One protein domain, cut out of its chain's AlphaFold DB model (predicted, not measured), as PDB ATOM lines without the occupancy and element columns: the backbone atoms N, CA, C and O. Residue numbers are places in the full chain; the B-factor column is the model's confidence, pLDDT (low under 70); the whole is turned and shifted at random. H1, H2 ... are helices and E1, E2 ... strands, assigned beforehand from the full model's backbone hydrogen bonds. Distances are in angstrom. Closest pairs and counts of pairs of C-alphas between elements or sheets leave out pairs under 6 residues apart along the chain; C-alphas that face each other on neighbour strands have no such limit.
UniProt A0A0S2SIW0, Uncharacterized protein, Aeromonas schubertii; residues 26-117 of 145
ATOM      1  N   THR A  26     106.729 111.720  73.910       85.31
ATOM      2  CA  THR A  26     105.726 110.919  73.208       85.31
ATOM      3  C   THR A  26     104.532 110.623  74.124       85.31
ATOM      4  O   THR A  26     104.641 110.655  75.352       85.31
ATOM      5  N   GLY A  27     103.363 110.303  73.551       87.50
ATOM      6  CA  GLY A  27     102.174 109.953  74.345       87.50
ATOM      7  C   GLY A  27     102.446 108.819  75.341       87.50
ATOM      8  O   GLY A  27     102.121 108.936  76.521       87.50
ATOM      9  N   GLN A  28     103.158 107.782  74.895       83.81
ATOM     10  CA  GLN A  28     103.559 106.655  75.736       83.81
ATOM     11  C   GLN A  28     104.501 107.082  76.871       83.81
ATOM     12  O   GLN A  28     104.330 106.649  78.008       83.81
ATOM     13  N   GLU A  29     105.468 107.962  76.598       85.75
ATOM     14  CA  GLU A  29     106.359 108.514  77.625       85.75
ATOM     15  C   GLU A  29     105.621 109.318  78.685       85.75
ATOM     16  O   GLU A  29     105.925 109.202  79.874       85.75
ATOM     17  N   ARG A  30     104.626 110.106  78.276       88.88
ATOM     18  CA  ARG A  30     103.793 110.879  79.203       88.88
ATOM     19  C   ARG A  30     102.978 109.975  80.122       88.88
ATOM     20  O   ARG A  30     102.850 110.278  81.304       88.88
ATOM     21  N   GLU A  31     102.470 108.852  79.621       93.31
ATOM     22  CA  GLU A  31     101.673 107.906  80.416       93.31
ATOM     23  C   GLU A  31     102.482 107.159  81.481       93.31
ATOM     24  O   GLU A  31     101.943 106.827  82.541       93.31
ATOM     25  N   ARG A  32     103.778 106.938  81.230       94.06
ATOM     26  CA  ARG A  32     104.718 106.332  82.188       94.06
ATOM     27  C   ARG A  32     105.435 107.349  83.083       94.06
ATOM     28  O   ARG A  32     106.181 106.950  83.975       94.06
ATOM     29  N   THR A  33     105.197 108.645  82.885       91.69
ATOM     30  CA  THR A  33     105.825 109.718  83.666       91.69
ATOM     31  C   THR A  33     104.859 110.311  84.683       91.69
ATOM     32  O   THR A  33     103.739 110.721  84.369       91.69
ATOM     33  N   LEU A  34     105.300 110.393  85.936       93.31
ATOM     34  CA  LEU A  34     104.612 111.173  86.950       93.31
ATOM     35  C   LEU A  34     104.871 112.653  86.685       93.31
ATOM     36  O   LEU A  34     105.931 113.170  87.017       93.31
ATOM     37  N   ILE A  35     103.884 113.317  86.097       89.75
ATOM     38  CA  ILE A  35     103.867 114.770  85.945       89.75
ATOM     39  C   ILE A  35     103.068 115.366  87.106       89.75
ATOM     40  O   ILE A  35     101.911 114.978  87.318       89.75
ATOM     41  N   LEU A  36     103.676 116.291  87.844       85.69
ATOM     42  CA  LEU A  36     103.087 117.023  88.963       85.69
ATOM     43  C   LEU A  36     103.225 118.521  88.689       85.69
ATOM     44  O   LEU A  36     104.325 118.981  88.427       85.69
ATOM     45  N   LEU A  37     102.123 119.278  88.739       86.44
ATOM     46  CA  LEU A  37     102.125 120.724  88.443       86.44
ATOM     47  C   LEU A  37     102.781 121.057  87.091       86.44
ATOM     48  O   LEU A  37     103.574 121.983  86.989       86.44
ATOM     49  N   ASN A  38     102.465 120.260  86.064       83.44
ATOM     50  CA  ASN A  38     103.054 120.334  84.722       83.44
ATOM     51  C   ASN A  38     104.543 119.969  84.635       83.44
ATOM     52  O   ASN A  38     105.072 119.938  83.527       83.44
ATOM     53  N   GLU A  39     105.165 119.568  85.744       83.19
ATOM     54  CA  GLU A  39     106.568 119.177  85.781       83.19
ATOM     55  C   GLU A  39     106.750 117.657  85.798       83.19
ATOM     56  O   GLU A  39     106.148 116.971  86.635       83.19
ATOM     57  N   PRO A  40     107.561 117.083  84.890       84.25
ATOM     58  CA  PRO A  40     107.911 115.674  84.951       84.25
ATOM     59  C   PRO A  40     108.803 115.436  86.170       84.25
ATOM     60  O   PRO A  40     109.890 115.984  86.272       84.25
ATOM     61  N   VAL A  41     108.358 114.597  87.101       84.94
ATOM     62  CA  VAL A  41     109.117 114.272  88.316       84.94
ATOM     63  C   VAL A  41     109.978 113.034  88.092       84.94
ATOM     64  O   VAL A  41     111.179 113.047  88.349       84.94
ATOM     65  N   VAL A  42     109.356 111.957  87.605       88.31
ATOM     66  CA  VAL A  42     110.019 110.672  87.359       88.31
ATOM     67  C   VAL A  42     109.312 109.898  86.258       88.31
ATOM     68  O   VAL A  42     108.080 109.898  86.180       88.31
ATOM     69  N   MET A  43     110.092 109.207  85.432       91.31
ATOM     70  CA  MET A  43     109.592 108.273  84.434       91.31
ATOM     71  C   MET A  43     109.749 106.845  84.953       91.31
ATOM     72  O   MET A  43     110.862 106.368  85.149       91.31
ATOM     73  N   PHE A  44     108.640 106.139  85.164       93.25
ATOM     74  CA  PHE A  44     108.705 104.729  85.530       93.25
ATOM     75  C   PHE A  44     109.094 103.907  84.301       93.25
ATOM     76  O   PHE A  44     108.447 103.982  83.256       93.25
ATOM     77  N   GLN A  45     110.147 103.109  84.424       90.06
ATOM     78  CA  GLN A  45     110.657 102.288  83.326       90.06
ATOM     79  C   GLN A  45     110.349 100.807  83.522       90.06
ATOM     80  O   GLN A  45     110.192 100.071  82.550       90.06
ATOM     81  N   ALA A  46     110.244 100.358  84.774       90.25
ATOM     82  CA  ALA A  46     110.019  98.955  85.089       90.25
ATOM     83  C   ALA A  46     108.640  98.696  85.698       90.25
ATOM     84  O   ALA A  46     108.096  99.496  86.462       90.25
ATOM     85  N   SER A  47     108.094  97.517  85.414       91.44
ATOM     86  CA  SER A  47     107.000  96.971  86.213       91.44
ATOM     87  C   SER A  47     107.521  96.504  87.571       91.44
ATOM     88  O   SER A  47     108.640  95.999  87.679       91.44
ATOM     89  N   LEU A  48     106.687  96.619  88.603       87.56
ATOM     90  CA  LEU A  48     106.980  96.105  89.937       87.56
ATOM     91  C   LEU A  48     105.868  95.164  90.399       87.56
ATOM     92  O   LEU A  48     104.752  95.594  90.701       87.56
ATOM     93  N   GLY A  49     106.176  93.868  90.458       87.12
ATOM     94  CA  GLY A  49     105.152  92.838  90.623       87.12
ATOM     95  C   GLY A  49     104.152  92.908  89.467       87.12
ATOM     96  O   GLY A  49     104.548  92.879  88.307       87.12
ATOM     97  N   SER A  50     102.864  93.051  89.781       89.62
ATOM     98  CA  SER A  50     101.789  93.223  88.791       89.62
ATOM     99  C   SER A  50     101.548  94.676  88.359       89.62
ATOM    100  O   SER A  50     100.685  94.929  87.521       89.62
ATOM    101  N   LEU A  51     102.267  95.650  88.928       93.12
ATOM    102  CA  LEU A  51     102.073  97.063  88.603       93.12
ATOM    103  C   LEU A  51     102.931  97.459  87.400       93.12
ATOM    104  O   LEU A  51     104.155  97.504  87.515       93.12
ATOM    105  N   THR A  52     102.287  97.799  86.282       96.69
ATOM    106  CA  THR A  52     102.944  98.400  85.106       96.69
ATOM    107  C   THR A  52     103.411  99.833  85.398       96.69
ATOM    108  O   THR A  52     102.897 100.450  86.339       96.69
ATOM    109  N   PRO A  53     104.336 100.409  84.608       96.12
ATOM    110  CA  PRO A  53     104.735 101.812  84.735       96.12
ATOM    111  C   PRO A  53     103.560 102.801  84.810       96.12
ATOM    112  O   PRO A  53     103.486 103.628  85.716       96.12
ATOM    113  N   GLU A  54     102.567 102.658  83.938       96.88
ATOM    114  CA  GLU A  54     101.389 103.529  83.873       96.88
ATOM    115  C   GLU A  54     100.492 103.330  85.104       96.88
ATOM    116  O   GLU A  54      99.939 104.281  85.667       96.88
ATOM    117  N   ALA A  55     100.361 102.086  85.577       97.62
ATOM    118  CA  ALA A  55      99.654 101.792  86.820       97.62
ATOM    119  C   ALA A  55     100.360 102.418  88.034       97.62
ATOM    120  O   ALA A  55      99.693 102.882  88.964       97.62
ATOM    121  N   ARG A  56     101.697 102.479  88.018       96.12
ATOM    122  CA  ARG A  56     102.496 103.163  89.043       96.12
ATOM    123  C   ARG A  56     102.273 104.677  89.001       96.12
ATOM    124  O   ARG A  56     102.064 105.248  90.072       96.12
ATOM    125  N   VAL A  57     102.175 105.301  87.818       97.06
ATOM    126  CA  VAL A  57     101.760 106.716  87.679       97.06
ATOM    127  C   VAL A  57     100.386 106.949  88.297       97.06
ATOM    128  O   VAL A  57     100.239 107.819  89.155       97.06
ATOM    129  N   ARG A  58      99.375 106.158  87.908       97.38
ATOM    130  CA  ARG A  58      98.006 106.305  88.437       97.38
ATOM    131  C   ARG A  58      97.970 106.174  89.956       97.38
ATOM    132  O   ARG A  58      97.308 106.963  90.626       97.38
ATOM    133  N   ARG A  59      98.717 105.216  90.513       96.88
ATOM    134  CA  ARG A  59      98.797 105.010  91.961       96.88
ATOM    135  C   ARG A  59      99.498 106.164  92.673       96.88
ATOM    136  O   ARG A  59      99.014 106.584  93.718       96.88
ATOM    137  N   ALA A  60     100.600 106.676  92.130       96.69
ATOM    138  CA  ALA A  60     101.288 107.837  92.691       96.69
ATOM    139  C   ALA A  60     100.372 109.071  92.692       96.69
ATOM    140  O   ALA A  60     100.181 109.678  93.743       96.69
ATOM    141  N   LYS A  61      99.711 109.370  91.562       96.94
ATOM    142  CA  LYS A  61      98.728 110.462  91.458       96.94
ATOM    143  C   LYS A  61      97.586 110.312  92.463       96.94
ATOM    144  O   LYS A  61      97.262 111.271  93.150       96.94
ATOM    145  N   GLY A  62      97.027 109.107  92.597       97.56
ATOM    146  CA  GLY A  62      95.964 108.834  93.567       97.56
ATOM    147  C   GLY A  62      96.389 109.091  95.015       97.56
ATOM    148  O   GLY A  62      95.599 109.603  95.794       97.56
ATOM    149  N   ARG A  63      97.644 108.795  95.373       97.00
ATOM    150  CA  ARG A  63      98.180 109.044  96.724       97.00
ATOM    151  C   ARG A  63      98.459 110.522  96.966       97.00
ATOM    152  O   ARG A  63      98.124 111.031  98.029       97.00
ATOM    153  N   ILE A  64      99.025 111.211  95.976       95.88
ATOM    154  CA  ILE A  64      99.259 112.661  96.035       95.88
ATOM    155  C   ILE A  64      97.931 113.414  96.186       95.88
ATOM    156  O   ILE A  64      97.840 114.326  96.994       95.88
ATOM    157  N   ALA A  65      96.877 112.988  95.482       95.44
ATOM    158  CA  ALA A  65      95.547 113.593  95.583       95.44
ATOM    159  C   ALA A  65      94.873 113.411  96.961       95.44
ATOM    160  O   ALA A  65      93.884 114.079  97.238       95.44
ATOM    161  N   THR A  66      95.388 112.512  97.806       96.19
ATOM    162  CA  THR A  66      94.904 112.282  99.183       96.19
ATOM    163  C   THR A  66      95.760 112.971 100.248       96.19
ATOM    164  O   THR A  66      95.581 112.710 101.438       96.19
ATOM    165  N   LEU A  67      96.731 113.791  99.835       95.56
ATOM    166  CA  LEU A  67      97.506 114.604 100.763       95.56
ATOM    167  C   LEU A  67      96.634 115.704 101.363       95.56
ATOM    168  O   LEU A  67      95.816 116.320 100.682       95.56
ATOM    169  N   GLU A  68      96.850 115.945 102.643       96.06
ATOM    170  CA  GLU A  68      96.258 117.030 103.406       96.06
ATOM    171  C   GLU A  68      97.284 118.154 103.565       96.06
ATOM    172  O   GLU A  68      98.493 117.947 103.450       96.06
ATOM    173  N   GLU A  69      96.815 119.362 103.868       94.62
ATOM    174  CA  GLU A  69      97.695 120.523 104.039       94.62
ATOM    175  C   GLU A  69      98.703 120.343 105.183       94.62
ATOM    176  O   GLU A  69      99.834 120.813 105.093       94.62
ATOM    177  N   SER A  70      98.327 119.600 106.227       94.38
ATOM    178  CA  SER A  70      99.217 119.223 107.329       94.38
ATOM    179  C   SER A  70     100.404 118.378 106.863       94.38
ATOM    180  O   SER A  70     101.505 118.541 107.386       94.38
ATOM    181  N   ASP A  71     100.214 117.517 105.859       94.00
ATOM    182  CA  ASP A  71     101.299 116.701 105.331       94.00
ATOM    183  C   ASP A  71     102.359 117.600 104.678       94.00
ATOM    184  O   ASP A  71     103.554 117.397 104.881       94.00
ATOM    185  N   LEU A  72     101.929 118.639 103.951       90.19
ATOM    186  CA  LEU A  72     102.798 119.544 103.184       90.19
ATOM    187  C   LEU A  72     103.707 120.429 104.052       90.19
ATOM    188  O   LEU A  72     104.622 121.062 103.528       90.19
ATOM    189  N   GLN A  73     103.465 120.485 105.364       91.81
ATOM    190  CA  GLN A  73     104.292 121.237 106.315       91.81
ATOM    191  C   GLN A  73     105.537 120.460 106.763       91.81
ATOM    192  O   GLN A  73     106.426 121.025 107.399       91.81
ATOM    193  N   VAL A  74     105.601 119.167 106.441       86.81
ATOM    194  CA  VAL A  74     106.721 118.282 106.762       86.81
ATOM    195  C   VAL A  74     107.581 118.094 105.506       86.81
ATOM    196  O   VAL A  74     107.038 117.972 104.405       86.81
ATOM    197  N   PRO A  75     108.922 118.063 105.626       86.31
ATOM    198  CA  PRO A  75     109.788 117.801 104.484       86.31
ATOM    199  C   PRO A  75     109.530 116.427 103.854       86.31
ATOM    200  O   PRO A  75     109.079 115.480 104.498       86.31
ATOM    201  N   VAL A  76     109.869 116.321 102.569       86.75
ATOM    202  CA  VAL A  76     109.894 115.049 101.844       86.75
ATOM    203  C   VAL A  76     111.051 114.194 102.349       86.75
ATOM    204  O   VAL A  76     112.182 114.670 102.448       86.75
ATOM    205  N   GLU A  77     110.784 112.915 102.590       86.94
ATOM    206  CA  GLU A  77     111.781 111.937 103.019       86.94
ATOM    207  C   GLU A  77     111.952 110.821 101.983       86.94
ATOM    208  O   GLU A  77     111.056 110.514 101.188       86.94
ATOM    209  N   VAL A  78     113.137 110.202 101.985       87.94
ATOM    210  CA  VAL A  78     113.458 109.062 101.123       87.94
ATOM    211  C   VAL A  78     113.878 107.874 101.980       87.94
ATOM    212  O   VAL A  78     114.973 107.848 102.535       87.94
ATOM    213  N   GLU A  79     113.025 106.854 102.052       87.62
ATOM    214  CA  GLU A  79     113.326 105.592 102.734       87.62
ATOM    215  C   GLU A  79     113.883 104.578 101.726       87.62
ATOM    216  O   GLU A  79     113.223 104.262 100.735       87.62
ATOM    217  N   SER A  80     115.065 104.016 101.980       87.06
ATOM    218  CA  SER A  80     115.627 102.936 101.155       87.06
ATOM    219  C   SER A  80     115.464 101.587 101.849       87.06
ATOM    220  O   SER A  80     115.862 101.429 103.000       87.06
ATOM    221  N   LEU A  81     114.884 100.608 101.153       87.81
ATOM    222  CA  LEU A  81     114.618  99.268 101.677       87.81
ATOM    223  C   LEU A  81     115.024  98.196 100.665       87.81
ATOM    224  O   LEU A  81     114.837  98.365  99.463       87.81
ATOM    225  N   GLN A  82     115.500  97.052 101.156       86.06
ATOM    226  CA  GLN A  82     115.713  95.873 100.317       86.06
ATOM    227  C   GLN A  82     114.403  95.098 100.171       86.06
ATOM    228  O   GLN A  82     113.802  94.676 101.162       86.06
ATOM    229  N   ARG A  83     113.943  94.891  98.936       76.50
ATOM    230  CA  ARG A  83     112.738  94.102  98.654       76.50
ATOM    231  C   ARG A  83     112.900  93.363  97.333       76.50
ATOM    232  O   ARG A  83     113.366  93.943  96.371       76.50
ATOM    233  N   PHE A  84     112.508  92.089  97.268       74.19
ATOM    234  CA  PHE A  84     112.666  91.253  96.061       74.19
ATOM    235  C   PHE A  84     114.108  91.214  95.510       74.19
ATOM    236  O   PHE A  84     114.298  91.163  94.299       74.19
ATOM    237  N   GLY A  85     115.120  91.284  96.383       81.06
ATOM    238  CA  GLY A  85     116.533  91.294  95.977       81.06
ATOM    239  C   GLY A  85     117.005  92.582  95.290       81.06
ATOM    240  O   GLY A  85     118.095  92.594  94.733       81.06
ATOM    241  N   GLN A  86     116.204  93.651  95.321       79.00
ATOM    242  CA  GLN A  86     116.523  94.961  94.750       79.00
ATOM    243  C   GLN A  86     116.377  96.062  95.807       79.00
ATOM    244  O   GLN A  86     115.520  95.982  96.694       79.00
ATOM    245  N   SER A  87     117.203  97.104  95.678       83.56
ATOM    246  CA  SER A  87     117.055  98.326  96.463       83.56
ATOM    247  C   SER A  87     115.849  99.101  95.946       83.56
ATOM    248  O   SER A  87     115.721  99.360  94.748       83.56
ATOM    249  N   VAL A  88     114.941  99.438  96.853       88.75
ATOM    250  CA  VAL A  88     113.718 100.173  96.552       88.75
ATOM    251  C   VAL A  88     113.717 101.456  97.360       88.75
ATOM    252  O   VAL A  88     113.863 101.419  98.583       88.75
ATOM    253  N   ARG A  89     113.505 102.586  96.686       90.06
ATOM    254  CA  ARG A  89     113.400 103.895  97.333       90.06
ATOM    255  C   ARG A  89     111.947 104.322  97.414       90.06
ATOM    256  O   ARG A  89     111.240 104.345  96.409       90.06
ATOM    257  N   PHE A  90     111.494 104.665  98.605       91.88
ATOM    258  CA  PHE A  90     110.192 105.261  98.829       91.88
ATOM    259  C   PHE A  90     110.348 106.750  99.037       91.88
ATOM    260  O   PHE A  90     111.069 107.158  99.935       91.88
ATOM    261  N   ILE A  91     109.622 107.538  98.252       91.44
ATOM    262  CA  ILE A  91     109.421 108.951  98.557       91.44
ATOM    263  C   ILE A  91     108.215 109.024  99.482       91.44
ATOM    264  O   ILE A  91     107.129 108.547  99.118       91.44
ATOM    265  N   THR A  92     108.413 109.565 100.675       91.88
ATOM    266  CA  THR A  92     107.395 109.686 101.713       91.88
ATOM    267  C   THR A  92     107.211 111.145 102.107       91.88
ATOM    268  O   THR A  92     108.091 111.984 101.925       91.88
ATOM    269  N   LEU A  93     106.015 111.460 102.586       92.06
ATOM    270  CA  LEU A  93     105.650 112.791 103.038       92.06
ATOM    271  C   LEU A  93     104.731 112.592 104.241       92.06
ATOM    272  O   LEU A  93     103.699 111.932 104.118       92.06
ATOM    273  N   ASN A  94     105.175 113.030 105.422       92.81
ATOM    274  CA  ASN A  94     104.497 112.759 106.696       92.81
ATOM    275  C   ASN A  94     104.168 111.256 106.908       92.81
ATOM    276  O   ASN A  94     103.043 110.867 107.220       92.81
ATOM    277  N   GLY A  95     105.125 110.368 106.608       90.69
ATOM    278  CA  GLY A  95     104.953 108.906 106.681       90.69
ATOM    279  C   GLY A  95     104.059 108.289 105.590       90.69
ATOM    280  O   GLY A  95     104.049 107.068 105.395       90.69
ATOM    281  N   LYS A  96     103.346 109.103 104.799       94.75
ATOM    282  CA  LYS A  96     102.598 108.643 103.628       94.75
ATOM    283  C   LYS A  96     103.587 108.394 102.501       94.75
ATOM    284  O   LYS A  96     104.125 109.307 101.887       94.75
ATOM    285  N   ARG A  97     103.823 107.123 102.185       94.12
ATOM    286  CA  ARG A  97     104.519 106.743 100.947       94.12
ATOM    287  C   ARG A  97     103.745 107.328  99.764       94.12
ATOM    288  O   ARG A  97     102.530 107.174  99.716       94.12
ATOM    289  N   LEU A  98     104.419 107.957  98.814       94.06
ATOM    290  CA  LEU A  98     103.818 108.538  97.610       94.06
ATOM    291  C   LEU A  98     104.293 107.782  96.377       94.06
ATOM    292  O   LEU A  98     103.490 107.228  95.623       94.06
ATOM    293  N   VAL A  99     105.612 107.658  96.249       92.81
ATOM    294  CA  VAL A  99     106.282 107.018  95.118       92.81
ATOM    295  C   VAL A  99     107.152 105.873  95.624       92.81
ATOM    296  O   VAL A  99     107.661 105.903  96.741       92.81
ATOM    297  N   MET A 100     107.286 104.838  94.803       91.69
ATOM    298  CA  MET A 100     108.224 103.741  95.006       91.69
ATOM    299  C   MET A 100     109.063 103.649  93.737       91.69
ATOM    300  O   MET A 100     108.462 103.550  92.670       91.69
ATOM    301  N   LEU A 101     110.387 103.700  93.848       91.50
ATOM    302  CA  LEU A 101     111.353 103.652  92.748       91.50
ATOM    303  C   LEU A 101     112.211 102.398  92.868       91.50
ATOM    304  O   LEU A 101     112.625 102.035  93.971       91.50
ATOM    305  N   VAL A 102     112.468 101.755  91.735       90.44
ATOM    306  CA  VAL A 102     113.448 100.671  91.613       90.44
ATOM    307  C   VAL A 102     114.627 101.142  90.773       90.44
ATOM    308  O   VAL A 102     114.528 102.162  90.101       90.44
ATOM    309  N   GLU A 103     115.714 100.375  90.764       87.44
ATOM    310  CA  GLU A 103     116.956 100.735  90.064       87.44
ATOM    311  C   GLU A 103     116.742 101.156  88.604       87.44
ATOM    312  O   GLU A 103     117.317 102.126  88.136       87.44
ATOM    313  N   LYS A 104     115.841 100.474  87.890       88.56
ATOM    314  CA  LYS A 104     115.537 100.787  86.486       88.56
ATOM    315  C   LYS A 104     114.836 102.133  86.274       88.56
ATOM    316  O   LYS A 104     114.807 102.609  85.147       88.56
ATOM    317  N   ASP A 105     114.233 102.710  87.310       88.62
ATOM    318  CA  ASP A 105     113.609 104.039  87.248       88.62
ATOM    319  C   ASP A 105     114.593 105.161  87.611       88.62
ATOM    320  O   ASP A 105     114.175 106.303  87.773       88.62
ATOM    321  N   LEU A 106     115.866 104.835  87.837       83.88
ATOM    322  CA  LEU A 106     116.911 105.777  88.217       83.88
ATOM    323  C   LEU A 106     117.967 105.846  87.105       83.88
ATOM    324  O   LEU A 106     118.067 104.935  86.280       83.88
ATOM    325  N   ASP A 107     118.735 106.934  87.062       75.19
ATOM    326  CA  ASP A 107     119.904 107.030  86.186       75.19
ATOM    327  C   ASP A 107     121.116 106.252  86.740       75.19
ATOM    328  O   ASP A 107     121.046 105.602  87.785       75.19
ATOM    329  N   GLU A 108     122.248 106.326  86.036       56.19
ATOM    330  CA  GLU A 108     123.503 105.658  86.414       56.19
ATOM    331  C   GLU A 108     124.083 106.113  87.768       56.19
ATOM    332  O   GLU A 108     124.877 105.395  88.375       56.19
ATOM    333  N   PHE A 109     123.665 107.277  88.270       54.38
ATOM    334  CA  PHE A 109     124.039 107.804  89.581       54.38
ATOM    335  C   PHE A 109     123.003 107.448  90.655       54.38
ATOM    336  O   PHE A 109     123.106 107.880  91.808       54.38
ATOM    337  N   GLY A 110     121.989 106.657  90.298       55.53
ATOM    338  CA  GLY A 110     120.870 106.337  91.164       55.53
ATOM    339  C   GLY A 110     120.026 107.571  91.475       55.53
ATOM    340  O   GLY A 110     119.385 107.615  92.525       55.53
ATOM    341  N   VAL A 111     120.043 108.599  90.628       57.66
ATOM    342  CA  VAL A 111     119.257 109.820  90.789       57.66
ATOM    343  C   VAL A 111     118.262 109.892  89.636       57.66
ATOM    344  O   VAL A 111     118.579 109.652  88.487       57.66
ATOM    345  N   GLN A 112     117.006 110.216  89.906       52.44
ATOM    346  CA  GLN A 112     116.170 110.789  88.857       52.44
ATOM    347  C   GLN A 112     115.174 111.726  89.520       52.44
ATOM    348  O   GLN A 112     114.113 111.315  89.979       52.44
ATOM    349  N   ILE A 113     115.562 112.996  89.624       51.53
ATOM    350  CA  ILE A 113     114.629 114.097  89.839       51.53
ATOM    351  C   ILE A 113     114.871 115.041  88.676       51.53
ATOM    352  O   ILE A 113     115.901 115.712  88.608       51.53
ATOM    353  N   MET A 114     113.947 115.049  87.723       51.69
ATOM    354  CA  MET A 114     113.979 116.030  86.651       51.69
ATOM    355  C   MET A 114     113.576 117.381  87.251       51.69
ATOM    356  O   MET A 114     112.400 117.675  87.417       51.69
ATOM    357  N   SER A 115     114.558 118.198  87.635       46.88
ATOM    358  CA  SER A 115     114.304 119.623  87.840       46.88
ATOM    359  C   SER A 115     114.139 120.268  86.457       46.88
ATOM    360  O   SER A 115     115.034 120.104  85.622       46.88
ATOM    361  N   PRO A 116     113.052 121.008  86.183       46.75
ATOM    362  CA  PRO A 116     112.845 121.677  84.893       46.75
ATOM    363  C   PRO A 116     113.932 122.691  84.541       46.75
ATOM    364  O   PRO A 116     114.215 122.921  83.369       46.75
ATOM    365  N   ASN A 117     114.604 123.246  85.550       49.16
ATOM    366  CA  ASN A 117     115.724 124.165  85.353       49.16
ATOM    367  C   ASN A 117     117.037 123.440  85.008       49.16
ATOM    368  O   ASN A 117     118.057 124.082  84.761       49.16
TER     369      ASN A 117
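What this domain is: This is residues 26 to 117 of the 145 residues of an uncharacterized protein of Aeromonas schubertii (UniProt A0A0S2SIW0). One helix, H2, is the part that the two small sheets share: it packs along the edge strand E5 of a strongly twisted sheet of three strands, and it also packs on strand E1 of the hairpin E1 and E2, while the short helix H1 makes a corner with residues 53 to 57 of H2. The two sheets are apart from each other, and residues 103 to 117 make a closing stretch with no named element. The printed part has 92 residues with two named helices and five named strands, in the order H1 E1 E2 H2 E3 E4 E5, and its class is mixed, helices and strands. The larger sheet has the order E3, E4, E5 and the smaller one E1, E2, both antiparallel. The whole is compact, with a radius of gyration of the C-alphas of 13.0 A and spans of 32 by 32 by 29 A.

How they stand to each other: Begin at H1, residues 27 to 32, which has a tight link to E1, residues 33 to 36. E1 and E2, residues 39 to 43, form a hairpin at 152 degrees; look for N 34 and O 42, 2.8 A apart and within hydrogen-bond range. Go on to H2, residues 53 to 64: with its residues 53 to 57 alone it touches H1, at a steep tilt of 61 degrees, the same way, closest at the C-alphas of Arg 32 and Glu 54, 4.7 A. The closest C-alphas of E1 and H2 are those of Leu 34 and Val 57, 5.3 A, and E2 and H2 are near each other, with 5 pairs of C-alphas within 10 A. Next come E3, residues 76 to 83, E4, residues 86 to 93, and E5, residues 96 to 102, a meander, each strand the antiparallel neighbour of the one before. Check N 79 and O 90, 2.9 A, in the hairpin E3 and E4, and N 89 and O 101, 2.9 A, in the hairpin E4 and E5. H2 is on this sheet at a height over the sheet of 8.7 A, over E5 and along the strands, at 18 degrees on the local plane; its closest C-alphas to E5 are those of Ala 60 and Leu 98, 5.6 A. In H1 and H2 every O i to N i+4 pair is within hydrogen-bond range.

Where its parts are: Find C-alpha 27 at (102.174, 109.953, 74.345), where H1 begins. H2 starts at C-alpha 53, (104.735, 101.812, 84.735), and is 16.6 A long. E3 measures 21.4 A, E4 22.5 A and E5 18.0 A, ending at C-alpha 102, (113.448, 100.671, 91.613).

The domain as a whole: The C-alphas farthest apart are those of Thr 26 and Ser 70, 35.7 A. The printed part has no cut, and the link from H2 to E3, 11 residues, is long. The mean pLDDT of the printed part is 86.0, and residues 108 to 117 are under 70.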